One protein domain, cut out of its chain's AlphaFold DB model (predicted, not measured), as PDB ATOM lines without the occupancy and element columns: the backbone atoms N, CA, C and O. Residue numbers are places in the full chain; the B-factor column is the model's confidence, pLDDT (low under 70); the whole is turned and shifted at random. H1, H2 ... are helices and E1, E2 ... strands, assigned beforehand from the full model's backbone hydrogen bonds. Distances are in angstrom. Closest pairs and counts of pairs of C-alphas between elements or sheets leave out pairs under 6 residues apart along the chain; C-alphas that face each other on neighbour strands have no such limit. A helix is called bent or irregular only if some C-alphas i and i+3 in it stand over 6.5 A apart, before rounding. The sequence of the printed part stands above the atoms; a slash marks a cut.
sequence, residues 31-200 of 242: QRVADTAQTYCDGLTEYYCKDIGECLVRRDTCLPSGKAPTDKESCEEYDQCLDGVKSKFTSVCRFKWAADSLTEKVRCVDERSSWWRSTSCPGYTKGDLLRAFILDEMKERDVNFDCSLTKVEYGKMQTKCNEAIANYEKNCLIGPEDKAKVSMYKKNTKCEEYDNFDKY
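AT A GLANCE: This is residues 31 to 200 of the 242 residues of an uncharacterized protein of Bdellovibrio sp. CG11_big_fil_rev_8_21_14_0_20_39_38 (UniProt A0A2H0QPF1). A two-strand hairpin, E1 and E2, packs on H2 to make a small head at one end of an elongated model, and the long helix H1, bent but running nearly straight, leads from that end to the other. There H4 and H5 fold back on each other and pack beside the arm H1a as an up-and-down bundle of three, each running against the one before it. The 170 printed residues hold six named helices and two named strands, in the order H1 H2 E1 E2 H3 H4 H5 H6; the sheet, E1 - E2, is antiparallel and the class is mostly helix. The whole is compact, with a radius of gyration of the C-alphas of 18.0 A, and spans 61 by 34 by 28 A.

IN THESE COORDINATES: E1 is residues 95 to 99, from C-alpha 95 at (-19.228, -32.312, -17.771), and E2 is residues 106 to 110. H2, residues 72 to 88, measures 24.9 A; it has a kink of 27 degrees near residue 82 and is irregular, with C-alphas 84 and 87 7.9 A apart. H1, residues 31 to 62, was assigned as one helix by its hydrogen bonds but is bent, with C-alphas 46 and 49 6.7 A apart: its arm H1a, residues 31 to 46, measures 21.6 A and begins with C-alpha 31 at (-46.704, -1.735, -24.863), and its arm H1b, residues 49 to 62, measures 20.1 A. H4, residues 148 to 172, measures 35.4 A, and H5, residues 176 to 187, 16.6 A. H3 is residues 129 to 134, and H6, residues 192 to 195, ends at (-24.683, -16.369, -40.518).

HOW THE PARTS SIT: In the hairpin E1 and E2, N 96 and O 109 are 2.8 A apart and N 98 and O 107 3.0 A, within hydrogen-bond range. The closest C-alphas of H2 and E1 are those of Asp 79 and Phe 95, 5.3 A. H2 touches H1b at a steep tilt of 53 degrees, closest at the C-alphas of Cys 62 and Cys 81, 5.7 A. H1a touches H4 at a shallow tilt of 27 degrees, opposite ways, closest at the C-alphas of Ala 37 and Ala 164, 4.7 A. H4 and H5 form a helical hairpin, closest at the C-alphas of Ile 165 and Val 182, 6.5 A. H1a touches H5 with residues 37 to 42 alone, closest at the C-alphas of Cys 41 and Tyr 185, 5.7 A. H6 touches H1b, closest at the C-alphas of Gly 53 and Glu 193, 6.0 A. H3 is close to H1a but not clearly touching, with the C-alphas of Thr 39 and Leu 130 closest at 7.6 A. Every O i to N i+4 pair is within hydrogen-bond range in H1b, H4 and H5; the counts are 11 of 12 in H1a, 11 of 13 in H2 and 0 of 2 in H3, where 0 of 3 O i to N i+3 pairs are within range, and H6 is too short for an O i to N i+4 pair.

THE WHOLE: The two C-alphas farthest apart are those of Glu 73 and Gly 175, 60.7 A, and the printed part has no cut. The links E2 to H3 and H3 to H4 are long. Mean pLDDT of the printed part is 77.5; residue 91, residues 100 to 103 and residues 112 to 143 are under 70.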
ATOM      1  N   GLN A  31     -47.835  -1.609 -25.773       88.31
ATOM      2  CA  GLN A  31     -46.704  -1.735 -24.863       88.31
ATOM      3  C   GLN A  31     -46.313  -3.205 -24.731       88.31
ATOM      4  O   GLN A  31     -45.165  -3.559 -24.969       88.31
ATOM      5  N   ARG A  32     -47.286  -4.090 -24.496       87.44
ATOM      6  CA  ARG A  32     -47.029  -5.535 -24.406       87.44
ATOM      7  C   ARG A  32     -46.438  -6.112 -25.695       87.44
ATOM      8  O   ARG A  32     -45.567  -6.979 -25.640       87.44
ATOM      9  N   VAL A  33     -46.908  -5.661 -26.863       89.12
ATOM     10  CA  VAL A  33     -46.343  -6.095 -28.156       89.12
ATOM     11  C   VAL A  33     -44.905  -5.586 -28.324       89.12
ATOM     12  O   VAL A  33     -44.055  -6.359 -28.765       89.12
ATOM     13  N   ALA A  34     -44.616  -4.339 -27.927       88.50
ATOM     14  CA  ALA A  34     -43.253  -3.798 -27.914       88.50
ATOM     15  C   ALA A  34     -42.335  -4.611 -26.993       88.50
ATOM     16  O   ALA A  34     -41.269  -5.040 -27.423       88.50
ATOM     17  N   ASP A  35     -42.773  -4.870 -25.759       87.62
ATOM     18  CA  ASP A  35     -42.006  -5.613 -24.756       87.62
ATOM     19  C   ASP A  35     -41.709  -7.037 -25.237       87.62
ATOM     20  O   ASP A  35     -40.612  -7.554 -25.030       87.62
ATOM     21  N   THR A  36     -42.660  -7.661 -25.937       87.62
ATOM     22  CA  THR A  36     -42.486  -8.989 -26.541       87.62
ATOM     23  C   THR A  36     -41.428  -8.966 -27.647       87.62
ATOM     24  O   THR A  36     -40.527  -9.805 -27.651       87.62
ATOM     25  N   ALA A  37     -41.507  -8.002 -28.573       90.19
ATOM     26  CA  ALA A  37     -40.512  -7.845 -29.634       90.19
ATOM     27  C   ALA A  37     -39.123  -7.564 -29.059       90.19
ATOM     28  O   ALA A  37     -38.158  -8.225 -29.431       90.19
ATOM     29  N   GLN A  38     -39.037  -6.654 -28.092       88.56
ATOM     30  CA  GLN A  38     -37.793  -6.348 -27.405       88.56
ATOM     31  C   GLN A  38     -37.205  -7.589 -26.729       88.56
ATOM     32  O   GLN A  38     -36.055  -7.933 -26.968       88.56
ATOM     33  N   THR A  39     -38.017  -8.310 -25.962       85.81
ATOM     34  CA  THR A  39     -37.601  -9.511 -25.233       85.81
ATOM     35  C   THR A  39     -37.002 -10.576 -26.156       85.81
ATOM     36  O   THR A  39     -35.933 -11.115 -25.866       85.81
ATOM     37  N   TYR A  40     -37.654 -10.876 -27.285       87.44
ATOM     38  CA  TYR A  40     -37.129 -11.867 -28.227       87.44
ATOM     39  C   TYR A  40     -35.880 -11.377 -28.966       87.44
ATOM     40  O   TYR A  40     -34.944 -12.152 -29.160       87.44
ATOM     41  N   CYS A  41     -35.855 -10.113 -29.387       89.31
ATOM     42  CA  CYS A  41     -34.779  -9.592 -30.225       89.31
ATOM     43  C   CYS A  41     -33.515  -9.242 -29.428       89.31
ATOM     44  O   CYS A  41     -32.414  -9.553 -29.880       89.31
ATOM     45  N   ASP A  42     -33.646  -8.683 -28.225       85.44
ATOM     46  CA  ASP A  42     -32.508  -8.460 -27.324       85.44
ATOM     47  C   ASP A  42     -31.929  -9.809 -26.887       85.44
ATOM     48  O   ASP A  42     -30.719 -10.032 -26.959       85.44
ATOM     49  N   GLY A  43     -32.803 -10.774 -26.571       79.75
ATOM     50  CA  GLY A  43     -32.371 -12.114 -26.199       79.75
ATOM     51  C   GLY A  43     -31.587 -12.842 -27.295       79.75
ATOM     52  O   GLY A  43     -30.666 -13.604 -26.990       79.75
ATOM     53  N   LEU A  44     -31.904 -12.586 -28.568       84.31
ATOM     54  CA  LEU A  44     -31.205 -13.163 -29.715       84.31
ATOM     55  C   LEU A  44     -29.715 -12.792 -29.740       84.31
ATOM     56  O   LEU A  44     -28.860 -13.669 -29.877       84.31
ATOM     57  N   THR A  45     -29.402 -11.504 -29.595       79.81
ATOM     58  CA  THR A  45     -28.014 -11.021 -29.644       79.81
ATOM     59  C   THR A  45     -27.291 -11.286 -28.328       79.81
ATOM     60  O   THR A  45     -26.174 -11.799 -28.333       79.81
ATOM     61  N   GLU A  46     -27.921 -10.966 -27.194       78.69
ATOM     62  CA  GLU A  46     -27.263 -11.028 -25.885       78.69
ATOM     63  C   GLU A  46     -26.960 -12.456 -25.432       78.69
ATOM     64  O   GLU A  46     -25.959 -12.687 -24.745       78.69
ATOM     65  N   TYR A  47     -27.810 -13.411 -25.820       76.81
ATOM     66  CA  TYR A  47     -27.707 -14.792 -25.361       76.81
ATOM     67  C   TYR A  47     -27.394 -15.747 -26.502       76.81
ATOM     68  O   TYR A  47     -26.337 -16.363 -26.489       76.81
ATOM     69  N   TYR A  48     -28.258 -15.857 -27.513       79.88
ATOM     70  CA  TYR A  48     -28.120 -16.931 -28.503       79.88
ATOM     71  C   TYR A  48     -26.911 -16.763 -29.416       79.88
ATOM     72  O   TYR A  48     -26.218 -17.739 -29.696       79.88
ATOM     73  N   CYS A  49     -26.638 -15.544 -29.879       86.19
ATOM     74  CA  CYS A  49     -25.478 -15.300 -30.729       86.19
ATOM     75  C   CYS A  49     -24.173 -15.601 -29.981       86.19
ATOM     76  O   CYS A  49     -23.303 -16.336 -30.453       86.19
ATOM     77  N   LYS A  50     -24.094 -15.097 -28.750       85.25
ATOM     78  CA  LYS A  50     -22.972 -15.328 -27.849       85.25
ATOM     79  C   LYS A  50     -22.786 -16.807 -27.515       85.25
ATOM     80  O   LYS A  50     -21.659 -17.290 -27.513       85.25
ATOM     81  N   ASP A  51     -23.876 -17.529 -27.295       82.75
ATOM     82  CA  ASP A  51     -23.883 -18.967 -27.035       82.75
ATOM     83  C   ASP A  51     -23.272 -19.761 -28.199       82.75
ATOM     84  O   ASP A  51     -22.507 -20.701 -27.959       82.75
ATOM     85  N   ILE A  52     -23.550 -19.371 -29.454       85.69
ATOM     86  CA  ILE A  52     -22.898 -19.964 -30.633       85.69
ATOM     87  C   ILE A  52     -21.392 -19.701 -30.575       85.69
ATOM     88  O   ILE A  52     -20.611 -20.647 -30.693       85.69
ATOM     89  N   GLY A  53     -20.975 -18.453 -30.350       88.06
ATOM     90  CA  GLY A  53     -19.559 -18.085 -30.255       88.06
ATOM     91  C   GLY A  53     -18.816 -18.846 -29.153       88.06
ATOM     92  O   GLY A  53     -17.781 -19.465 -29.402       88.06
ATOM     93  N   GLU A  54     -19.370 -18.886 -27.940       86.62
ATOM     94  CA  GLU A  54     -18.798 -19.637 -26.819       86.62
ATOM     95  C   GLU A  54     -18.749 -21.145 -27.110       86.62
ATOM     96  O   GLU A  54     -17.783 -21.817 -26.739       86.62
ATOM     97  N   CYS A  55     -19.746 -21.689 -27.815       85.31
ATOM     98  CA  CYS A  55     -19.721 -23.081 -28.250       85.31
ATOM     99  C   CYS A  55     -18.584 -23.364 -29.233       85.31
ATOM    100  O   CYS A  55     -17.830 -24.319 -29.029       85.31
ATOM    101  N   LEU A  56     -18.409 -22.515 -30.250       88.12
ATOM    102  CA  LEU A  56     -17.330 -22.648 -31.228       88.12
ATOM    103  C   LEU A  56     -15.957 -22.616 -30.546       88.12
ATOM    104  O   LEU A  56     -15.114 -23.464 -30.836       88.12
ATOM    105  N   VAL A  57     -15.759 -21.711 -29.581       88.75
ATOM    106  CA  VAL A  57     -14.523 -21.624 -28.789       88.75
ATOM    107  C   VAL A  57     -14.286 -22.894 -27.968       88.75
ATOM    108  O   VAL A  57     -13.176 -23.428 -27.994       88.75
ATOM    109  N   ARG A  58     -15.297 -23.419 -27.257       86.38
ATOM    110  CA  ARG A  58     -15.160 -24.667 -26.479       86.38
ATOM    111  C   ARG A  58     -14.822 -25.856 -27.366       86.38
ATOM    112  O   ARG A  58     -13.883 -26.592 -27.060       86.38
ATOM    113  N   ARG A  59     -15.556 -26.019 -28.470       86.38
ATOM    114  CA  ARG A  59     -15.325 -27.073 -29.461       86.38
ATOM    115  C   ARG A  59     -13.896 -27.010 -29.987       86.38
ATOM    116  O   ARG A  59     -13.187 -28.008 -29.961       86.38
ATOM    117  N   ASP A  60     -13.463 -25.837 -30.433       88.94
ATOM    118  CA  ASP A  60     -12.171 -25.685 -31.097       88.94
ATOM    119  C   ASP A  60     -10.986 -25.738 -30.121       88.94
ATOM    120  O   ASP A  60      -9.912 -26.203 -30.497       88.94
ATOM    121  N   THR A  61     -11.180 -25.307 -28.871       89.38
ATOM    122  CA  THR A  61     -10.122 -25.299 -27.849       89.38
ATOM    123  C   THR A  61      -9.987 -26.650 -27.147       89.38
ATOM    124  O   THR A  61      -8.877 -27.153 -26.991       89.38
ATOM    125  N   CYS A  62     -11.105 -27.246 -26.723       88.25
ATOM    126  CA  CYS A  62     -11.108 -28.425 -25.853       88.25
ATOM    127  C   CYS A  62     -11.446 -29.736 -26.570       88.25
ATOM    128  O   CYS A  62     -11.223 -30.803 -26.005       88.25
ATOM    129  N   LEU A  63     -11.915 -29.685 -27.822       86.25
ATOM    130  CA  LEU A  63     -12.096 -30.860 -28.681       86.25
ATOM    131  C   LEU A  63     -11.375 -30.658 -30.023       86.25
ATOM    132  O   LEU A  63     -12.012 -30.617 -31.076       86.25
ATOM    133  N   PRO A  64     -10.031 -30.592 -30.042       70.56
ATOM    134  CA  PRO A  64      -9.276 -30.368 -31.278       70.56
ATOM    135  C   PRO A  64      -9.459 -31.507 -32.298       70.56
ATOM    136  O   PRO A  64      -9.462 -31.278 -33.508       70.56
ATOM    137  N   SER A  65      -9.688 -32.740 -31.828       77.50
ATOM    138  CA  SER A  65     -10.061 -33.881 -32.681       77.50
ATOM    139  C   SER A  65     -11.465 -33.738 -33.282       77.50
ATOM    140  O   SER A  65     -11.801 -34.456 -34.226       77.50
ATOM    141  N   GLY A  66     -12.271 -32.834 -32.706       75.81
ATOM    142  CA  GLY A  66     -13.710 -32.610 -32.842       75.81
ATOM    143  C   GLY A  66     -14.528 -33.879 -32.993       75.81
ATOM    144  O   GLY A  66     -15.405 -33.976 -33.853       75.81
ATOM    145  N   LYS A  67     -14.175 -34.862 -32.173       81.25
ATOM    146  CA  LYS A  67     -15.009 -36.010 -31.857       81.25
ATOM    147  C   LYS A  67     -15.499 -35.827 -30.429       81.25
ATOM    148  O   LYS A  67     -14.727 -35.390 -29.581       81.25
ATOM    149  N   ALA A  68     -16.758 -36.171 -30.183       83.31
ATOM    150  CA  ALA A  68     -17.299 -36.218 -28.833       83.31
ATOM    151  C   ALA A  68     -16.479 -37.192 -27.958       83.31
ATOM    152  O   ALA A  68     -16.027 -38.217 -28.483       83.31
ATOM    153  N   PRO A  69     -16.310 -36.918 -26.651       86.94
ATOM    154  CA  PRO A  69     -15.682 -37.863 -25.731       86.94
ATOM    155  C   PRO A  69     -16.425 -39.207 -25.708       86.94
ATOM    156  O   PRO A  69     -17.646 -39.251 -25.530       86.94
ATOM    157  N   THR A  70     -15.692 -40.305 -25.897       88.19
ATOM    158  CA  THR A  70     -16.250 -41.668 -26.023       88.19
ATOM    159  C   THR A  70     -16.036 -42.541 -24.796       88.19
ATOM    160  O   THR A  70     -16.555 -43.654 -24.739       88.19
ATOM    161  N   ASP A  71     -15.295 -42.047 -23.814       90.25
ATOM    162  CA  ASP A  71     -14.972 -42.745 -22.579       90.25
ATOM    163  C   ASP A  71     -14.856 -41.750 -21.415       90.25
ATOM    164  O   ASP A  71     -14.932 -40.528 -21.578       90.25
ATOM    165  N   LYS A  72     -14.713 -42.298 -20.208       91.12
ATOM    166  CA  LYS A  72     -14.628 -41.512 -18.979       91.12
ATOM    167  C   LYS A  72     -13.417 -40.576 -18.972       91.12
ATOM    168  O   LYS A  72     -13.570 -39.425 -18.585       91.12
ATOM    169  N   GLU A  73     -12.255 -41.067 -19.399       92.31
ATOM    170  CA  GLU A  73     -10.992 -40.322 -19.375       92.31
ATOM    171  C   GLU A  73     -11.063 -39.096 -20.292       92.31
ATOM    172  O   GLU A  73     -10.904 -37.973 -19.824       92.31
ATOM    173  N   SER A  74     -11.458 -39.280 -21.556       90.38
ATOM    174  CA  SER A  74     -11.638 -38.177 -22.510       90.38
ATOM    175  C   SER A  74     -12.704 -37.163 -22.072       90.38
ATOM    176  O   SER A  74     -12.610 -35.979 -22.397       90.38
ATOM    177  N   CYS A  75     -13.723 -37.592 -21.320       88.44
ATOM    178  CA  CYS A  75     -14.722 -36.685 -20.753       88.44
ATOM    179  C   CYS A  75     -14.162 -35.847 -19.594       88.44
ATOM    180  O   CYS A  75     -14.430 -34.648 -19.516       88.44
ATOM    181  N   GLU A  76     -13.377 -36.460 -18.707       90.19
ATOM    182  CA  GLU A  76     -12.712 -35.766 -17.599       90.19
ATOM    183  C   GLU A  76     -11.652 -34.782 -18.113       90.19
ATOM    184  O   GLU A  76     -11.564 -33.662 -17.615       90.19
ATOM    185  N   GLU A  77     -10.894 -35.152 -19.148       89.81
ATOM    186  CA  GLU A  77      -9.953 -34.252 -19.823       89.81
ATOM    187  C   GLU A  77     -10.660 -33.055 -20.467       89.81
ATOM    188  O   GLU A  77     -10.195 -31.916 -20.357       89.81
ATOM    189  N   TYR A  78     -11.810 -33.294 -21.103       88.31
ATOM    190  CA  TYR A  78     -12.636 -32.230 -21.658       88.31
ATOM    191  C   TYR A  78     -13.135 -31.266 -20.566       88.31
ATOM    192  O   TYR A  78     -12.966 -30.054 -20.711       88.31
ATOM    193  N   ASP A  79     -13.673 -31.772 -19.447       88.12
ATOM    194  CA  ASP A  79     -14.100 -30.941 -18.306       88.12
ATOM    195  C   ASP A  79     -12.935 -30.135 -17.703       88.12
ATOM    196  O   ASP A  79     -13.074 -28.940 -17.431       88.12
ATOM    197  N   GLN A  80     -11.758 -30.749 -17.558       89.38
ATOM    198  CA  GLN A  80     -10.556 -30.063 -17.076       89.38
ATOM    199  C   GLN A  80     -10.101 -28.952 -18.024       89.38
ATOM    200  O   GLN A  80      -9.734 -27.866 -17.568       89.38
ATOM    201  N   CYS A  81     -10.142 -29.192 -19.337       89.56
ATOM    202  CA  CYS A  81      -9.839 -28.161 -20.324       89.56
ATOM    203  C   CYS A  81     -10.802 -26.975 -20.192       89.56
ATOM    204  O   CYS A  81     -10.358 -25.827 -20.123       89.56
ATOM    205  N   LEU A  82     -12.109 -27.245 -20.082       86.38
ATOM    206  CA  LEU A  82     -13.119 -26.207 -19.891       86.38
ATOM    207  C   LEU A  82     -12.886 -25.393 -18.616       86.38
ATOM    208  O   LEU A  82     -13.017 -24.169 -18.651       86.38
ATOM    209  N   ASP A  83     -12.491 -26.033 -17.512       86.31
ATOM    210  CA  ASP A  83     -12.150 -25.317 -16.279       86.31
ATOM    211  C   ASP A  83     -10.941 -24.385 -16.468       86.31
ATOM    212  O   ASP A  83     -10.938 -23.262 -15.957       86.31
ATOM    213  N   GLY A  84      -9.955 -24.809 -17.265       85.69
ATOM    214  CA  GLY A  84      -8.778 -24.011 -17.613       85.69
ATOM    215  C   GLY A  84      -9.100 -22.755 -18.429       85.69
ATOM    216  O   GLY A  84      -8.426 -21.734 -18.284       85.69
ATOM    217  N   VAL A  85     -10.159 -22.793 -19.242       85.31
ATOM    218  CA  VAL A  85     -10.596 -21.659 -20.077       85.31
ATOM    219  C   VAL A  85     -11.882 -20.983 -19.594       85.31
ATOM    220  O   VAL A  85     -12.372 -20.069 -20.252       85.31
ATOM    221  N   LYS A  86     -12.400 -21.329 -18.408       84.12
ATOM    222  CA  LYS A  86     -13.686 -20.815 -17.893       84.12
ATOM    223  C   LYS A  86     -13.794 -19.292 -17.819       84.12
ATOM    224  O   LYS A  86     -14.877 -18.749 -17.981       84.12
ATOM    225  N   SER A  87     -12.674 -18.596 -17.614       82.31
ATOM    226  CA  SER A  87     -12.618 -17.125 -17.581       82.31
ATOM    227  C   SER A  87     -12.955 -16.461 -18.922       82.31
ATOM    228  O   SER A  87     -13.117 -15.244 -18.982       82.31
ATOM    229  N   LYS A  88     -13.029 -17.246 -20.002       80.50
ATOM    230  CA  LYS A  88     -13.334 -16.798 -21.365       80.50
ATOM    231  C   LYS A  88     -14.813 -16.915 -21.714       80.50
ATOM    232  O   LYS A  88     -15.209 -16.452 -22.777       80.50
ATOM    233  N   PHE A  89     -15.611 -17.503 -20.829       76.62
ATOM    234  CA  PHE A  89     -17.033 -17.714 -21.035       76.62
ATOM    235  C   PHE A  89     -17.828 -16.950 -19.990       76.62
ATOM    236  O   PHE A  89     -17.407 -16.783 -18.845       76.62
ATOM    237  N   THR A  90     -19.014 -16.512 -20.379       70.25
ATOM    238  CA  THR A  90     -20.020 -16.040 -19.424       70.25
ATOM    239  C   THR A  90     -20.879 -17.164 -18.878       70.25
ATOM    240  O   THR A  90     -21.548 -17.002 -17.859       70.25
ATOM    241  N   SER A  91     -20.803 -18.318 -19.529       67.56
ATOM    242  CA  SER A  91     -21.538 -19.521 -19.217       67.56
ATOM    243  C   SER A  91     -20.553 -20.586 -18.706       67.56
ATOM    244  O   SER A  91     -19.544 -20.899 -19.344       67.56
ATOM    245  N   VAL A  92     -20.768 -21.088 -17.485       71.81
ATOM    246  CA  VAL A  92     -19.902 -22.129 -16.909       71.81
ATOM    247  C   VAL A  92     -20.490 -23.485 -17.259       71.81
ATOM    248  O   VAL A  92     -21.599 -23.812 -16.849       71.81
ATOM    249  N   CYS A  93     -19.712 -24.267 -17.996       73.50
ATOM    250  CA  CYS A  93     -20.020 -25.637 -18.365       73.50
ATOM    251  C   CYS A  93     -19.256 -26.621 -17.486       73.50
ATOM    252  O   CYS A  93     -18.057 -26.439 -17.280       73.50
ATOM    253  N   ARG A  94     -19.923 -27.675 -17.014       80.06
ATOM    254  CA  ARG A  94     -19.284 -28.790 -16.301       80.06
ATOM    255  C   ARG A  94     -19.756 -30.086 -16.925       80.06
ATOM    256  O   ARG A  94     -20.933 -30.203 -17.225       80.06
ATOM    257  N   PHE A  95     -18.876 -31.049 -17.129       81.50
ATOM    258  CA  PHE A  95     -19.228 -32.312 -17.771       81.50
ATOM    259  C   PHE A  95     -18.809 -33.497 -16.911       81.50
ATOM    260  O   PHE A  95     -17.804 -33.462 -16.207       81.50
ATOM    261  N   LYS A  96     -19.599 -34.570 -16.971       85.31
ATOM    262  CA  LYS A  96     -19.302 -35.828 -16.292       85.31
ATOM    263  C   LYS A  96     -19.672 -37.033 -17.131       85.31
ATOM    264  O   LYS A  96     -20.594 -36.997 -17.943       85.31
ATOM    265  N   TRP A  97     -18.986 -38.135 -16.867       87.69
ATOM    266  CA  TRP A  97     -19.312 -39.429 -17.444       87.69
ATOM    267  C   TRP A  97     -20.486 -40.055 -16.688       87.69
ATOM    268  O   TRP A  97     -20.322 -40.551 -15.572       87.69
ATOM    269  N   ALA A  98     -21.688 -39.996 -17.258       84.25
ATOM    270  CA  ALA A  98     -22.889 -40.502 -16.603       84.25
ATOM    271  C   ALA A  98     -23.924 -41.026 -17.603       84.25
ATOM    272  O   ALA A  98     -23.867 -40.749 -18.803       84.25
ATOM    273  N   ALA A  99     -24.881 -41.800 -17.086       78.75
ATOM    274  CA  ALA A  99     -26.041 -42.219 -17.853       78.75
ATOM    275  C   ALA A  99     -26.852 -40.995 -18.277       78.75
ATOM    276  O   ALA A  99     -27.229 -40.132 -17.480       78.75
ATOM    277  N   ASP A 100     -27.109 -40.934 -19.567       68.50
ATOM    278  CA  ASP A 100     -27.895 -39.897 -20.173       68.50
ATOM    279  C   ASP A 100     -29.381 -40.050 -19.821       68.50
ATOM    280  O   ASP A 100     -30.001 -41.064 -20.117       68.50
ATOM    281  N   SER A 101     -29.995 -39.010 -19.259       65.62
ATOM    282  CA  SER A 101     -31.378 -39.086 -18.761       65.62
ATOM    283  C   SER A 101     -32.481 -39.289 -19.818       65.62
ATOM    284  O   SER A 101     -33.636 -39.393 -19.427       65.62
ATOM    285  N   LEU A 102     -32.184 -39.248 -21.124       64.00
ATOM    286  CA  LEU A 102     -33.188 -39.502 -22.183       64.00
ATOM    287  C   LEU A 102     -32.902 -40.785 -22.958       64.00
ATOM    288  O   LEU A 102     -33.816 -41.360 -23.533       64.00
ATOM    289  N   THR A 103     -31.640 -41.200 -23.028       67.62
ATOM    290  CA  THR A 103     -31.220 -42.362 -23.822       67.62
ATOM    291  C   THR A 103     -30.723 -43.521 -22.970       67.62
ATOM    292  O   THR A 103     -30.449 -44.580 -23.522       67.62
ATOM    293  N   GLU A 104     -30.548 -43.313 -21.661       72.94
ATOM    294  CA  GLU A 104     -29.972 -44.246 -20.677       72.94
ATOM    295  C   GLU A 104     -28.546 -44.730 -21.007       72.94
ATOM    296  O   GLU A 104     -27.937 -45.489 -20.256       72.94
ATOM    297  N   LYS A 105     -27.958 -44.237 -22.102       77.62
ATOM    298  CA  LYS A 105     -26.590 -44.537 -22.518       77.62
ATOM    299  C   LYS A 105     -25.601 -43.740 -21.681       77.62
ATOM    300  O   LYS A 105     -25.762 -42.534 -21.503       77.62
ATOM    301  N   VAL A 106     -24.548 -44.399 -21.207       82.00
ATOM    302  CA  VAL A 106     -23.451 -43.722 -20.509       82.00
ATOM    303  C   VAL A 106     -22.613 -42.952 -21.521       82.00
ATOM    304  O   VAL A 106     -22.143 -43.524 -22.502       82.00
ATOM    305  N   ARG A 107     -22.463 -41.649 -21.294       83.44
ATOM    306  CA  ARG A 107     -21.676 -40.751 -22.142       83.44
ATOM    307  C   ARG A 107     -21.221 -39.528 -21.354       83.44
ATOM    308  O   ARG A 107     -21.603 -39.344 -20.198       83.44
ATOM    309  N   CYS A 108     -20.434 -38.674 -21.995       82.25
ATOM    310  CA  CYS A 108     -20.099 -37.375 -21.439       82.25
ATOM    311  C   CYS A 108     -21.333 -36.467 -21.499       82.25
ATOM    312  O   CYS A 108     -21.838 -36.174 -22.582       82.25
ATOM    313  N   VAL A 109     -21.860 -36.079 -20.340       78.62
ATOM    314  CA  VAL A 109     -23.066 -35.256 -20.208       78.62
ATOM    315  C   VAL A 109     -22.784 -34.032 -19.352       78.62
ATOM    316  O   VAL A 109     -21.970 -34.089 -18.435       78.62
ATOM    317  N   ASP A 110     -23.490 -32.942 -19.634       75.38
ATOM    318  CA  ASP A 110     -23.461 -31.735 -18.809       75.38
ATOM    319  C   ASP A 110     -23.927 -32.050 -17.371       75.38
ATOM    320  O   ASP A 110     -24.980 -32.665 -17.140       75.38
ATOM    321  N   GLU A 111     -23.113 -31.665 -16.392       72.19
ATOM    322  CA  GLU A 111     -23.390 -31.816 -14.978       72.19
ATOM    323  C   GLU A 111     -24.372 -30.739 -14.510       72.19
ATOM    324  O   GLU A 111     -24.029 -29.604 -14.176       72.19
ATOM    325  N   ARG A 112     -25.634 -31.153 -14.388       61.44
ATOM    326  CA  ARG A 112     -26.667 -30.349 -13.738       61.44
ATOM    327  C   ARG A 112     -26.336 -30.172 -12.262       61.44
ATOM    328  O   ARG A 112     -26.352 -31.146 -11.506       61.44
ATOM    329  N   SER A 113     -26.142 -28.931 -11.822       46.72
ATOM    330  CA  SER A 113     -26.269 -28.636 -10.401       46.72
ATOM    331  C   SER A 113     -27.758 -28.655 -10.033       46.72
ATOM    332  O   SER A 113     -28.603 -28.052 -10.701       46.72
ATOM    333  N   SER A 114     -28.107 -29.404  -8.990       38.06
ATOM    334  CA  SER A 114     -29.468 -29.431  -8.467       38.06
ATOM    335  C   SER A 114     -29.769 -28.077  -7.815       38.06
ATOM    336  O   SER A 114     -29.353 -27.804  -6.693       38.06
ATOM    337  N   TRP A 115     -30.501 -27.243  -8.550       35.50
ATOM    338  CA  TRP A 115     -31.447 -26.234  -8.055       35.50
ATOM    339  C   TRP A 115     -30.978 -24.792  -7.841       35.50
ATOM    340  O   TRP A 115     -31.854 -23.938  -7.777       35.50
ATOM    341  N   TRP A 116     -29.686 -24.445  -7.832       31.84
ATOM    342  CA  TRP A 116     -29.314 -23.038  -7.536       31.84
ATOM    343  C   TRP A 116     -28.041 -22.515  -8.204       31.84
ATOM    344  O   TRP A 116     -27.723 -21.340  -8.042       31.84
ATOM    345  N   ARG A 117     -27.285 -23.349  -8.932       37.22
ATOM    346  CA  ARG A 117     -26.086 -22.888  -9.643       37.22
ATOM    347  C   ARG A 117     -26.307 -22.993 -11.142       37.22
ATOM    348  O   ARG A 117     -26.454 -24.071 -11.709       37.22
ATOM    349  N   SER A 118     -26.350 -21.817 -11.736       37.75
ATOM    350  CA  SER A 118     -26.421 -21.455 -13.142       37.75
ATOM    351  C   SER A 118     -25.230 -21.981 -13.963       37.75
ATOM    352  O   SER A 118     -24.522 -21.213 -14.609       37.75
ATOM    353  N   THR A 119     -24.999 -23.296 -13.982       44.81
ATOM    354  CA  THR A 119     -24.217 -23.935 -15.048       44.81
ATOM    355  C   THR A 119     -25.112 -24.013 -16.282       44.81
ATOM    356  O   THR A 119     -25.778 -25.008 -16.542       44.81
ATOM    357  N   SER A 120     -25.238 -22.887 -16.984       50.59
ATOM    358  CA  SER A 120     -25.855 -22.873 -18.308       50.59
ATOM    359  C   SER A 120     -24.757 -23.206 -19.294       50.59
ATOM    360  O   SER A 120     -23.940 -22.353 -19.589       50.59
ATOM    361  N   CYS A 121     -24.674 -24.445 -19.767       57.53
ATOM    362  CA  CYS A 121     -24.001 -24.647 -21.038       57.53
ATOM    363  C   CYS A 121     -24.859 -24.043 -22.153       57.53
ATOM    364  O   CYS A 121     -26.077 -24.155 -22.095       57.53
ATOM    365  N   PRO A 122     -24.275 -23.434 -23.186       49.41
ATOM    366  CA  PRO A 122     -24.975 -23.078 -24.412       49.41
ATOM    367  C   PRO A 122     -25.737 -24.284 -24.964       49.41
ATOM    368  O   PRO A 122     -25.175 -25.368 -25.108       49.41
ATOM    369  N   GLY A 123     -27.038 -24.106 -25.203       42.78
ATOM    370  CA  GLY A 123     -27.993 -25.197 -25.454       42.78
ATOM    371  C   GLY A 123     -28.761 -25.688 -24.213       42.78
ATOM    372  O   GLY A 123     -29.724 -26.436 -24.348       42.78
ATOM    373  N   TYR A 124     -28.397 -25.242 -23.008       44.09
ATOM    374  CA  TYR A 124     -29.168 -25.409 -21.778       44.09
ATOM    375  C   TYR A 124     -29.843 -24.097 -21.386       44.09
ATOM    376  O   TYR A 124     -29.196 -23.070 -21.178       44.09
ATOM    377  N   THR A 125     -31.158 -24.153 -21.187       38.81
ATOM    378  CA  THR A 125     -31.924 -23.064 -20.586       38.81
ATOM    379  C   THR A 125     -32.588 -23.525 -19.308       38.81
ATOM    380  O   THR A 125     -33.451 -24.399 -19.293       38.81
ATOM    381  N   LYS A 126     -32.195 -22.891 -18.204       33.75
ATOM    382  CA  LYS A 126     -33.111 -22.509 -17.127       33.75
ATOM    383  C   LYS A 126     -32.424 -21.527 -16.191       33.75
ATOM    384  O   LYS A 126     -31.287 -21.756 -15.791       33.75
ATOM    385  N   GLY A 127     -33.142 -20.468 -15.820       33.16
ATOM    386  CA  GLY A 127     -32.754 -19.634 -14.680       33.16
ATOM    387  C   GLY A 127     -32.975 -18.132 -14.792       33.16
ATOM    388  O   GLY A 127     -32.453 -17.427 -13.943       33.16
ATOM    389  N   ASP A 128     -33.729 -17.631 -15.770       36.91
ATOM    390  CA  ASP A 128     -34.189 -16.242 -15.713       36.91
ATOM    391  C   ASP A 128     -35.695 -16.196 -15.963       36.91
ATOM    392  O   ASP A 128     -36.200 -16.949 -16.797       36.91
ATOM    393  N   LEU A 129     -36.434 -15.370 -15.224       38.78
ATOM    394  CA  LEU A 129     -37.894 -15.280 -15.358       38.78
ATOM    395  C   LEU A 129     -38.284 -14.813 -16.771       38.78
ATOM    396  O   LEU A 129     -39.265 -15.299 -17.328       38.78
ATOM    397  N   LEU A 130     -37.447 -13.968 -17.387       43.06
ATOM    398  CA  LEU A 130     -37.535 -13.616 -18.807       43.06
ATOM    399  C   LEU A 130     -37.247 -14.818 -19.731       43.06
ATOM    400  O   LEU A 130     -37.903 -14.988 -20.756       43.06
ATOM    401  N   ARG A 131     -36.308 -15.698 -19.354       47.75
ATOM    402  CA  ARG A 131     -35.938 -16.914 -20.107       47.75
ATOM    403  C   ARG A 131     -36.971 -18.041 -19.979       47.75
ATOM    404  O   ARG A 131     -37.073 -18.853 -20.891       47.75
ATOM    405  N   ALA A 132     -37.744 -18.100 -18.891       42.72
ATOM    406  CA  ALA A 132     -38.754 -19.138 -18.664       42.72
ATOM    407  C   ALA A 132     -39.997 -18.974 -19.558       42.72
ATOM    408  O   ALA A 132     -40.530 -19.968 -20.040       42.72
ATOM    409  N   PHE A 133     -40.424 -17.736 -19.838       40.59
ATOM    410  CA  PHE A 133     -41.571 -17.462 -20.719       40.59
ATOM    411  C   PHE A 133     -41.295 -17.754 -22.201       40.59
ATOM    412  O   PHE A 133     -42.218 -18.006 -22.971       40.59
ATOM    413  N   ILE A 134     -40.029 -17.732 -22.612       48.00
ATOM    414  CA  ILE A 134     -39.634 -17.884 -24.016       48.00
ATOM    415  C   ILE A 134     -39.410 -19.374 -24.389       48.00
ATOM    416  O   ILE A 134     -39.480 -19.717 -25.575       48.00
ATOM    417  N   LEU A 135     -39.143 -20.264 -23.413       46.22
ATOM    418  CA  LEU A 135     -38.376 -21.511 -23.628       46.22
ATOM    419  C   LEU A 135     -38.872 -22.735 -22.843       46.22
ATOM    420  O   LEU A 135     -38.095 -23.413 -22.171       46.22
ATOM    421  N   ASP A 136     -40.147 -23.080 -22.985       37.34
ATOM    422  CA  ASP A 136     -40.699 -24.323 -22.418       37.34
ATOM    423  C   ASP A 136     -40.293 -25.605 -23.201       37.34
ATOM    424  O   ASP A 136     -40.712 -26.713 -22.876       37.34
ATOM    425  N   GLU A 137     -39.440 -25.497 -24.231       41.81
ATOM    426  CA  GLU A 137     -39.169 -26.582 -25.199       41.81
ATOM    427  C   GLU A 137     -37.741 -27.161 -25.189       41.81
ATOM    428  O   GLU A 137     -37.425 -28.044 -25.989       41.81
ATOM    429  N   MET A 138     -36.853 -26.733 -24.290       47.94
ATOM    430  CA  MET A 138     -35.454 -27.185 -24.330       47.94
ATOM    431  C   MET A 138     -35.249 -28.544 -23.650       47.94
ATOM    432  O   MET A 138     -34.939 -28.642 -22.461       47.94
ATOM    433  N   LYS A 139     -35.427 -29.621 -24.424       46.88
ATOM    434  CA  LYS A 139     -35.120 -31.001 -24.001       46.88
ATOM    435  C   LYS A 139     -33.848 -31.578 -24.624       46.88
ATOM    436  O   LYS A 139     -33.358 -32.591 -24.126       46.88
ATOM    437  N   GLU A 140     -33.310 -30.981 -25.682       47.09
ATOM    438  CA  GLU A 140     -32.200 -31.579 -26.429       47.09
ATOM    439  C   GLU A 140     -30.831 -31.124 -25.907       47.09
ATOM    440  O   GLU A 140     -30.663 -30.019 -25.403       47.09
ATOM    441  N   ARG A 141     -29.863 -32.045 -25.944       55.66
ATOM    442  CA  ARG A 141     -28.489 -31.869 -25.453       55.66
ATOM    443  C   ARG A 141     -27.556 -31.635 -26.629       55.66
ATOM    444  O   ARG A 141     -27.784 -32.219 -27.685       55.66
ATOM    445  N   ASP A 142     -26.467 -30.901 -26.423       56.78
ATOM    446  CA  ASP A 142     -25.351 -30.874 -27.374       56.78
ATOM    447  C   ASP A 142     -24.600 -32.218 -27.322       56.78
ATOM    448  O   ASP A 142     -23.578 -32.390 -26.666       56.78
ATOM    449  N   VAL A 143     -25.210 -33.234 -27.932       61.03
ATOM    450  CA  VAL A 143     -24.757 -34.632 -27.927       61.03
ATOM    451  C   VAL A 143     -23.470 -34.817 -28.718       61.03
ATOM    452  O   VAL A 143     -22.663 -35.689 -28.401       61.03
ATOM    453  N   ASN A 144     -23.319 -34.026 -29.775       70.06
ATOM    454  CA  ASN A 144     -22.268 -34.196 -30.764       70.06
ATOM    455  C   ASN A 144     -21.108 -33.222 -30.549       70.06
ATOM    456  O   ASN A 144     -20.076 -33.382 -31.201       70.06
ATOM    457  N   PHE A 145     -21.257 -32.257 -29.631       76.88
ATOM    458  CA  PHE A 145     -20.266 -31.221 -29.342       76.88
ATOM    459  C   PHE A 145     -19.881 -30.428 -30.602       76.88
ATOM    460  O   PHE A 145     -18.734 -30.015 -30.779       76.88
ATOM    461  N   ASP A 146     -20.833 -30.262 -31.521       80.69
ATOM    462  CA  ASP A 146     -20.624 -29.639 -32.831       80.69
ATOM    463  C   ASP A 146     -21.307 -28.270 -32.960       80.69
ATOM    464  O   ASP A 146     -21.148 -27.612 -33.989       80.69
ATOM    465  N   CYS A 147     -21.992 -27.816 -31.903       83.31
ATOM    466  CA  CYS A 147     -22.733 -26.555 -31.827       83.31
ATOM    467  C   CYS A 147     -23.966 -26.467 -32.742       83.31
ATOM    468  O   CYS A 147     -24.607 -25.413 -32.808       83.31
ATOM    469  N   SER A 148     -24.344 -27.552 -33.430       82.19
ATOM    470  CA  SER A 148     -25.485 -27.555 -34.357       82.19
ATOM    471  C   SER A 148     -26.798 -27.292 -33.633       82.19
ATOM    472  O   SER A 148     -27.649 -26.571 -34.148       82.19
ATOM    473  N   LEU A 149     -26.957 -27.826 -32.418       78.25
ATOM    474  CA  LEU A 149     -28.146 -27.568 -31.609       78.25
ATOM    475  C   LEU A 149     -28.257 -26.080 -31.253       78.25
ATOM    476  O   LEU A 149     -29.312 -25.484 -31.444       78.25
ATOM    477  N   THR A 150     -27.163 -25.453 -30.816       78.62
ATOM    478  CA  THR A 150     -27.128 -24.017 -30.503       78.62
ATOM    479  C   THR A 150     -27.503 -23.166 -31.721       78.62
ATOM    480  O   THR A 150     -28.274 -22.216 -31.595       78.62
ATOM    481  N   LYS A 151     -27.037 -23.548 -32.920       85.56
ATOM    482  CA  LYS A 151     -27.443 -22.916 -34.184       85.56
ATOM    483  C   LYS A 151     -28.945 -23.076 -34.448       85.56
ATOM    484  O   LYS A 151     -29.612 -22.103 -34.794       85.56
ATOM    485  N   VAL A 152     -29.491 -24.284 -34.296       84.19
ATOM    486  CA  VAL A 152     -30.931 -24.545 -34.482       84.19
ATOM    487  C   VAL A 152     -31.767 -23.692 -33.525       84.19
ATOM    488  O   VAL A 152     -32.751 -23.086 -33.950       84.19
ATOM    489  N   GLU A 153     -31.355 -23.583 -32.263       78.25
ATOM    490  CA  GLU A 153     -32.048 -22.775 -31.257       78.25
ATOM    491  C   GLU A 153     -32.000 -21.274 -31.565       78.25
ATOM    492  O   GLU A 153     -33.031 -20.602 -31.481       78.25
ATOM    493  N   TYR A 154     -30.855 -20.752 -32.022       85.56
ATOM    494  CA  TYR A 154     -30.790 -19.384 -32.544       85.56
ATOM    495  C   TYR A 154     -31.800 -19.180 -33.679       85.56
ATOM    496  O   TYR A 154     -32.546 -18.204 -33.665       85.56
ATOM    497  N   GLY A 155     -31.879 -20.115 -34.634       88.06
ATOM    498  CA  GLY A 155     -32.820 -20.034 -35.756       88.06
ATOM    499  C   GLY A 155     -34.283 -19.970 -35.305       88.06
ATOM    500  O   GLY A 155     -35.046 -19.133 -35.788       88.06
ATOM    501  N   LYS A 156     -34.676 -20.792 -34.321       85.69
ATOM    502  CA  LYS A 156     -36.020 -20.727 -33.718       85.69
ATOM    503  C   LYS A 156     -36.278 -19.366 -33.073       85.69
ATOM    504  O   LYS A 156     -37.354 -18.794 -33.245       85.69
ATOM    505  N   MET A 157     -35.298 -18.841 -32.341       85.19
ATOM    506  CA  MET A 157     -35.423 -17.544 -31.680       85.19
ATOM    507  C   MET A 157     -35.500 -16.385 -32.675       85.19
ATOM    508  O   MET A 157     -36.281 -15.453 -32.486       85.19
ATOM    509  N   GLN A 158     -34.741 -16.464 -33.768       91.44
ATOM    510  CA  GLN A 158     -34.758 -15.477 -34.841       91.44
ATOM    511  C   GLN A 158     -36.144 -15.408 -35.479       91.44
ATOM    512  O   GLN A 158     -36.669 -14.315 -35.681       91.44
ATOM    513  N   THR A 159     -36.777 -16.561 -35.711       91.62
ATOM    514  CA  THR A 159     -38.169 -16.632 -36.172       91.62
ATOM    515  C   THR A 159     -39.121 -15.945 -35.192       91.62
ATOM    516  O   THR A 159     -39.874 -15.073 -35.616       91.62
ATOM    517  N   LYS A 160     -39.035 -16.233 -33.883       89.88
ATOM    518  CA  LYS A 160     -39.886 -15.584 -32.861       89.88
ATOM    519  C   LYS A 160     -39.689 -14.064 -32.803       89.88
ATOM    520  O   LYS A 160     -40.665 -13.321 -32.736       89.88
ATOM    521  N   CYS A 161     -38.444 -13.584 -32.865       92.06
ATOM    522  CA  CYS A 161     -38.153 -12.149 -32.938       92.06
ATOM    523  C   CYS A 161     -38.746 -11.527 -34.214       92.06
ATOM    524  O   CYS A 161     -39.430 -10.509 -34.133       92.06
ATOM    525  N   ASN A 162     -38.572 -12.157 -35.380       94.31
ATOM    526  CA  ASN A 162     -39.125 -11.663 -36.643       94.31
ATOM    527  C   ASN A 162     -40.664 -11.614 -36.631       94.31
ATOM    528  O   ASN A 162     -41.250 -10.633 -37.089       94.31
ATOM    529  N   GLU A 163     -41.322 -12.633 -36.074       94.06
ATOM    530  CA  GLU A 163     -42.776 -12.658 -35.886       94.06
ATOM    531  C   GLU A 163     -43.247 -11.542 -34.947       94.06
ATOM    532  O   GLU A 163     -44.231 -10.858 -35.239       94.06
ATOM    533  N   ALA A 164     -42.527 -11.306 -33.848       92.62
ATOM    534  CA  ALA A 164     -42.846 -10.237 -32.909       92.62
ATOM    535  C   ALA A 164     -42.649  -8.842 -33.525       92.62
ATOM    536  O   ALA A 164     -43.500  -7.970 -33.333       92.62
ATOM    537  N   ILE A 165     -41.595  -8.643 -34.328       94.25
ATOM    538  CA  ILE A 165     -41.392  -7.419 -35.118       94.25
ATOM    539  C   ILE A 165     -42.561  -7.218 -36.084       94.25
ATOM    540  O   ILE A 165     -43.153  -6.142 -36.094       94.25
ATOM    541  N   ALA A 166     -42.935  -8.243 -36.856       94.25
ATOM    542  CA  ALA A 166     -44.040  -8.153 -37.810       94.25
ATOM    543  C   ALA A 166     -45.377  -7.852 -37.110       94.25
ATOM    544  O   ALA A 166     -46.189  -7.066 -37.605       94.25
ATOM    545  N   ASN A 167     -45.602  -8.433 -35.928       93.19
ATOM    546  CA  ASN A 167     -46.772  -8.156 -35.103       93.19
ATOM    547  C   ASN A 167     -46.792  -6.701 -34.599       93.19
ATOM    548  O   ASN A 167     -47.849  -6.063 -34.610       93.19
ATOM    549  N   TYR A 168     -45.636  -6.161 -34.201       93.06
ATOM    550  CA  TYR A 168     -45.494  -4.757 -33.810       93.06
ATOM    551  C   TYR A 168     -45.723  -3.812 -34.996       93.06
ATOM    552  O   TYR A 168     -46.522  -2.883 -34.897       93.06
ATOM    553  N   GLU A 169     -45.099  -4.092 -36.146       93.31
ATOM    554  CA  GLU A 169     -45.267  -3.324 -37.386       93.31
ATOM    555  C   GLU A 169     -46.737  -3.273 -37.828       93.31
ATOM    556  O   GLU A 169     -47.231  -2.218 -38.220       93.31
ATOM    557  N   LYS A 170     -47.453  -4.398 -37.724       92.50
ATOM    558  CA  LYS A 170     -48.851  -4.508 -38.150       92.50
ATOM    559  C   LYS A 170     -49.827  -3.770 -37.236       92.50
ATOM    560  O   LYS A 170     -50.788  -3.189 -37.735       92.50
ATOM    561  N   ASN A 171     -49.638  -3.849 -35.920       89.56
ATOM    562  CA  ASN A 171     -50.671  -3.428 -34.968       89.56
ATOM    563  C   ASN A 171     -50.334  -2.145 -34.200       89.56
ATOM    564  O   ASN A 171     -51.236  -1.558 -33.606       89.56
ATOM    565  N   CYS A 172     -49.066  -1.727 -34.185       89.12
ATOM    566  CA  CYS A 172     -48.573  -0.696 -33.270       89.12
ATOM    567  C   CYS A 172     -47.679   0.363 -33.917       89.12
ATOM    568  O   CYS A 172     -47.308   1.322 -33.248       89.12
ATOM    569  N   LEU A 173     -47.344   0.232 -35.203       82.81
ATOM    570  CA  LEU A 173     -46.519   1.210 -35.906       82.81
ATOM    571  C   LEU A 173     -47.343   2.434 -36.312       82.81
ATOM    572  O   LEU A 173     -47.951   2.463 -37.382       82.81
ATOM    573  N   ILE A 174     -47.351   3.451 -35.455       80.81
ATOM    574  CA  ILE A 174     -48.194   4.639 -35.629       80.81
ATOM    575  C   ILE A 174     -47.334   5.861 -35.984       80.81
ATOM    576  O   ILE A 174     -47.788   6.740 -36.719       80.81
ATOM    577  N   GLY A 175     -46.073   5.908 -35.533       86.75
ATOM    578  CA  GLY A 175     -45.213   7.083 -35.690       86.75
ATOM    579  C   GLY A 175     -43.724   6.817 -35.959       86.75
ATOM    580  O   GLY A 175     -43.282   5.676 -36.112       86.75
ATOM    581  N   PRO A 176     -42.915   7.891 -36.055       88.75
ATOM    582  CA  PRO A 176     -41.470   7.801 -36.278       88.75
ATOM    583  C   PRO A 176     -40.717   7.112 -35.128       88.75
ATOM    584  O   PRO A 176     -39.740   6.413 -35.388       88.75
ATOM    585  N   GLU A 177     -41.182   7.244 -33.884       87.25
ATOM    586  CA  GLU A 177     -40.594   6.549 -32.728       87.25
ATOM    587  C   GLU A 177     -40.746   5.024 -32.839       87.25
ATOM    588  O   GLU A 177     -39.796   4.279 -32.595       87.25
ATOM    589  N   ASP A 178     -41.900   4.545 -33.311       87.62
ATOM    590  CA  ASP A 178     -42.140   3.116 -33.539       87.62
ATOM    591  C   ASP A 178     -41.245   2.560 -34.649       87.62
ATOM    592  O   ASP A 178     -40.712   1.456 -34.537       87.62
ATOM    593  N   LYS A 179     -41.011   3.353 -35.703       89.12
ATOM    594  CA  LYS A 179     -40.060   3.002 -36.769       89.12
ATOM    595  C   LYS A 179     -38.631   2.890 -36.241       89.12
ATOM    596  O   LYS A 179     -37.886   2.012 -36.686       89.12
ATOM    597  N   ALA A 180     -38.245   3.744 -35.292       90.06
ATOM    598  CA  ALA A 180     -36.939   3.663 -34.645       90.06
ATOM    599  C   ALA A 180     -36.802   2.373 -33.815       90.06
ATOM    600  O   ALA A 180     -35.799   1.674 -33.961       90.06
ATOM    601  N   LYS A 181     -37.831   1.995 -33.038       88.88
ATOM    602  CA  LYS A 181     -37.858   0.724 -32.285       88.88
ATOM    603  C   LYS A 181     -37.727  -0.492 -33.200       88.88
ATOM    604  O   LYS A 181     -36.860  -1.330 -32.988       88.88
ATOM    605  N   VAL A 182     -38.512  -0.547 -34.276       91.50
ATOM    606  CA  VAL A 182     -38.421  -1.620 -35.280       91.50
ATOM    607  C   VAL A 182     -37.024  -1.704 -35.896       91.50
ATOM    608  O   VAL A 182     -36.489  -2.796 -36.077       91.50
ATOM    609  N   SER A 183     -36.416  -0.558 -36.206       91.69
ATOM    610  CA  SER A 183     -35.057  -0.512 -36.757       91.69
ATOM    611  C   SER A 183     -34.021  -1.046 -35.765       91.69
ATOM    612  O   SER A 183     -33.095  -1.749 -36.170       91.69
ATOM    613  N   MET A 184     -34.193  -0.760 -34.471       90.06
ATOM    614  CA  MET A 184     -33.371  -1.323 -33.399       90.06
ATOM    615  C   MET A 184     -33.553  -2.841 -33.295       90.06
ATOM    616  O   MET A 184     -32.563  -3.566 -33.333       90.06
ATOM    617  N   TYR A 185     -34.793  -3.342 -33.279       90.69
ATOM    618  CA  TYR A 185     -35.061  -4.785 -33.238       90.69
ATOM    619  C   TYR A 185     -34.432  -5.520 -34.428       90.69
ATOM    620  O   TYR A 185     -33.745  -6.517 -34.240       90.69
ATOM    621  N   LYS A 186     -34.565  -4.980 -35.649       91.00
ATOM    622  CA  LYS A 186     -33.930  -5.530 -36.863       91.00
ATOM    623  C   LYS A 186     -32.402  -5.449 -36.845       91.00
ATOM    624  O   LYS A 186     -31.739  -6.176 -37.578       91.00
ATOM    625  N   LYS A 187     -31.810  -4.550 -36.059       88.12
ATOM    626  CA  LYS A 187     -30.357  -4.523 -35.852       88.12
ATOM    627  C   LYS A 187     -29.925  -5.655 -34.917       88.12
ATOM    628  O   LYS A 187     -28.911  -6.289 -35.195       88.12
ATOM    629  N   ASN A 188     -30.730  -5.940 -33.894       83.06
ATOM    630  CA  ASN A 188     -30.509  -7.009 -32.914       83.06
ATOM    631  C   ASN A 188     -30.793  -8.419 -33.480       83.06
ATOM    632  O   ASN A 188     -30.692  -9.406 -32.756       83.06
ATOM    633  N   THR A 189     -31.126  -8.552 -34.772       84.50
ATOM    634  CA  THR A 189     -31.243  -9.863 -35.439       84.50
ATOM    635  C   THR A 189     -29.970 -10.345 -36.130       84.50
ATOM    636  O   THR A 189     -29.948 -11.463 -36.656       84.50
ATOM    637  N   LYS A 190     -28.922  -9.514 -36.158       87.56
ATOM    638  CA  LYS A 190     -27.653  -9.828 -36.820       87.56
ATOM    639  C   LYS A 190     -26.746 -10.629 -35.891       87.56
ATOM    640  O   LYS A 190     -26.420 -10.157 -34.807       87.56
ATOM    641  N   CYS A 191     -26.282 -11.783 -36.360       91.12
ATOM    642  CA  CYS A 191     -25.300 -12.600 -35.658       91.12
ATOM    643  C   CYS A 191     -24.327 -13.216 -36.657       91.12
ATOM    644  O   CYS A 191     -24.694 -14.098 -37.435       91.12
ATOM    645  N   GLU A 192     -23.078 -12.762 -36.621       92.56
ATOM    646  CA  GLU A 192     -22.043 -13.231 -37.540       92.56
ATOM    647  C   GLU A 192     -21.753 -14.722 -37.333       92.56
ATOM    648  O   GLU A 192     -21.569 -15.475 -38.292       92.56
ATOM    649  N   GLU A 193     -21.755 -15.171 -36.078       91.56
ATOM    650  CA  GLU A 193     -21.527 -16.554 -35.687       91.56
ATOM    651  C   GLU A 193     -22.587 -17.498 -36.259       91.56
ATOM    652  O   GLU A 193     -22.267 -18.610 -36.679       91.56
ATOM    653  N   TYR A 194     -23.839 -17.049 -36.326       92.38
ATOM    654  CA  TYR A 194     -24.920 -17.802 -36.949       92.38
ATOM    655  C   TYR A 194     -24.818 -17.775 -38.479       92.38
ATOM    656  O   TYR A 194     -24.822 -18.830 -39.118       92.38
ATOM    657  N   ASP A 195     -24.667 -16.583 -39.065       93.81
ATOM    658  CA  ASP A 195     -24.683 -16.369 -40.518       93.81
ATOM    659  C   ASP A 195     -23.525 -17.083 -41.236       93.81
ATOM    660  O   ASP A 195     -23.646 -17.512 -42.387       93.81
ATOM    661  N   ASN A 196     -22.383 -17.228 -40.560       95.00
ATOM    662  CA  ASN A 196     -21.197 -17.888 -41.097       95.00
ATOM    663  C   ASN A 196     -20.942 -19.275 -40.497       95.00
ATOM    664  O   ASN A 196     -19.915 -19.873 -40.824       95.00
ATOM    665  N   PHE A 197     -21.859 -19.811 -39.684       91.44
ATOM    666  CA  PHE A 197     -21.656 -21.060 -38.943       91.44
ATOM    667  C   PHE A 197     -21.116 -22.203 -39.816       91.44
ATOM    668  O   PHE A 197     -20.129 -22.846 -39.469       91.44
ATOM    669  N   ASP A 198     -21.719 -22.413 -40.990       91.75
ATOM    670  CA  ASP A 198     -21.360 -23.512 -41.902       91.75
ATOM    671  C   ASP A 198     -20.023 -23.295 -42.631       91.75
ATOM    672  O   ASP A 198     -19.469 -24.221 -43.222       91.75
ATOM    673  N   LYS A 199     -19.496 -22.066 -42.611       93.00
ATOM    674  CA  LYS A 199     -18.205 -21.713 -43.220       93.00
ATOM    675  C   LYS A 199     -17.049 -21.879 -42.240       93.00
ATOM    676  O   LYS A 199     -15.897 -21.951 -42.675       93.00
ATOM    677  N   TYR A 200     -17.336 -21.900 -40.941       91.00
ATOM    678  CA  TYR A 200     -16.303 -21.977 -39.924       91.00
ATOM    679  C   TYR A 200     -15.599 -23.319 -39.940       91.00
ATOM    680  O   TYR A 200     -16.208 -24.389 -39.882       91.00
TER     681      TYR A 200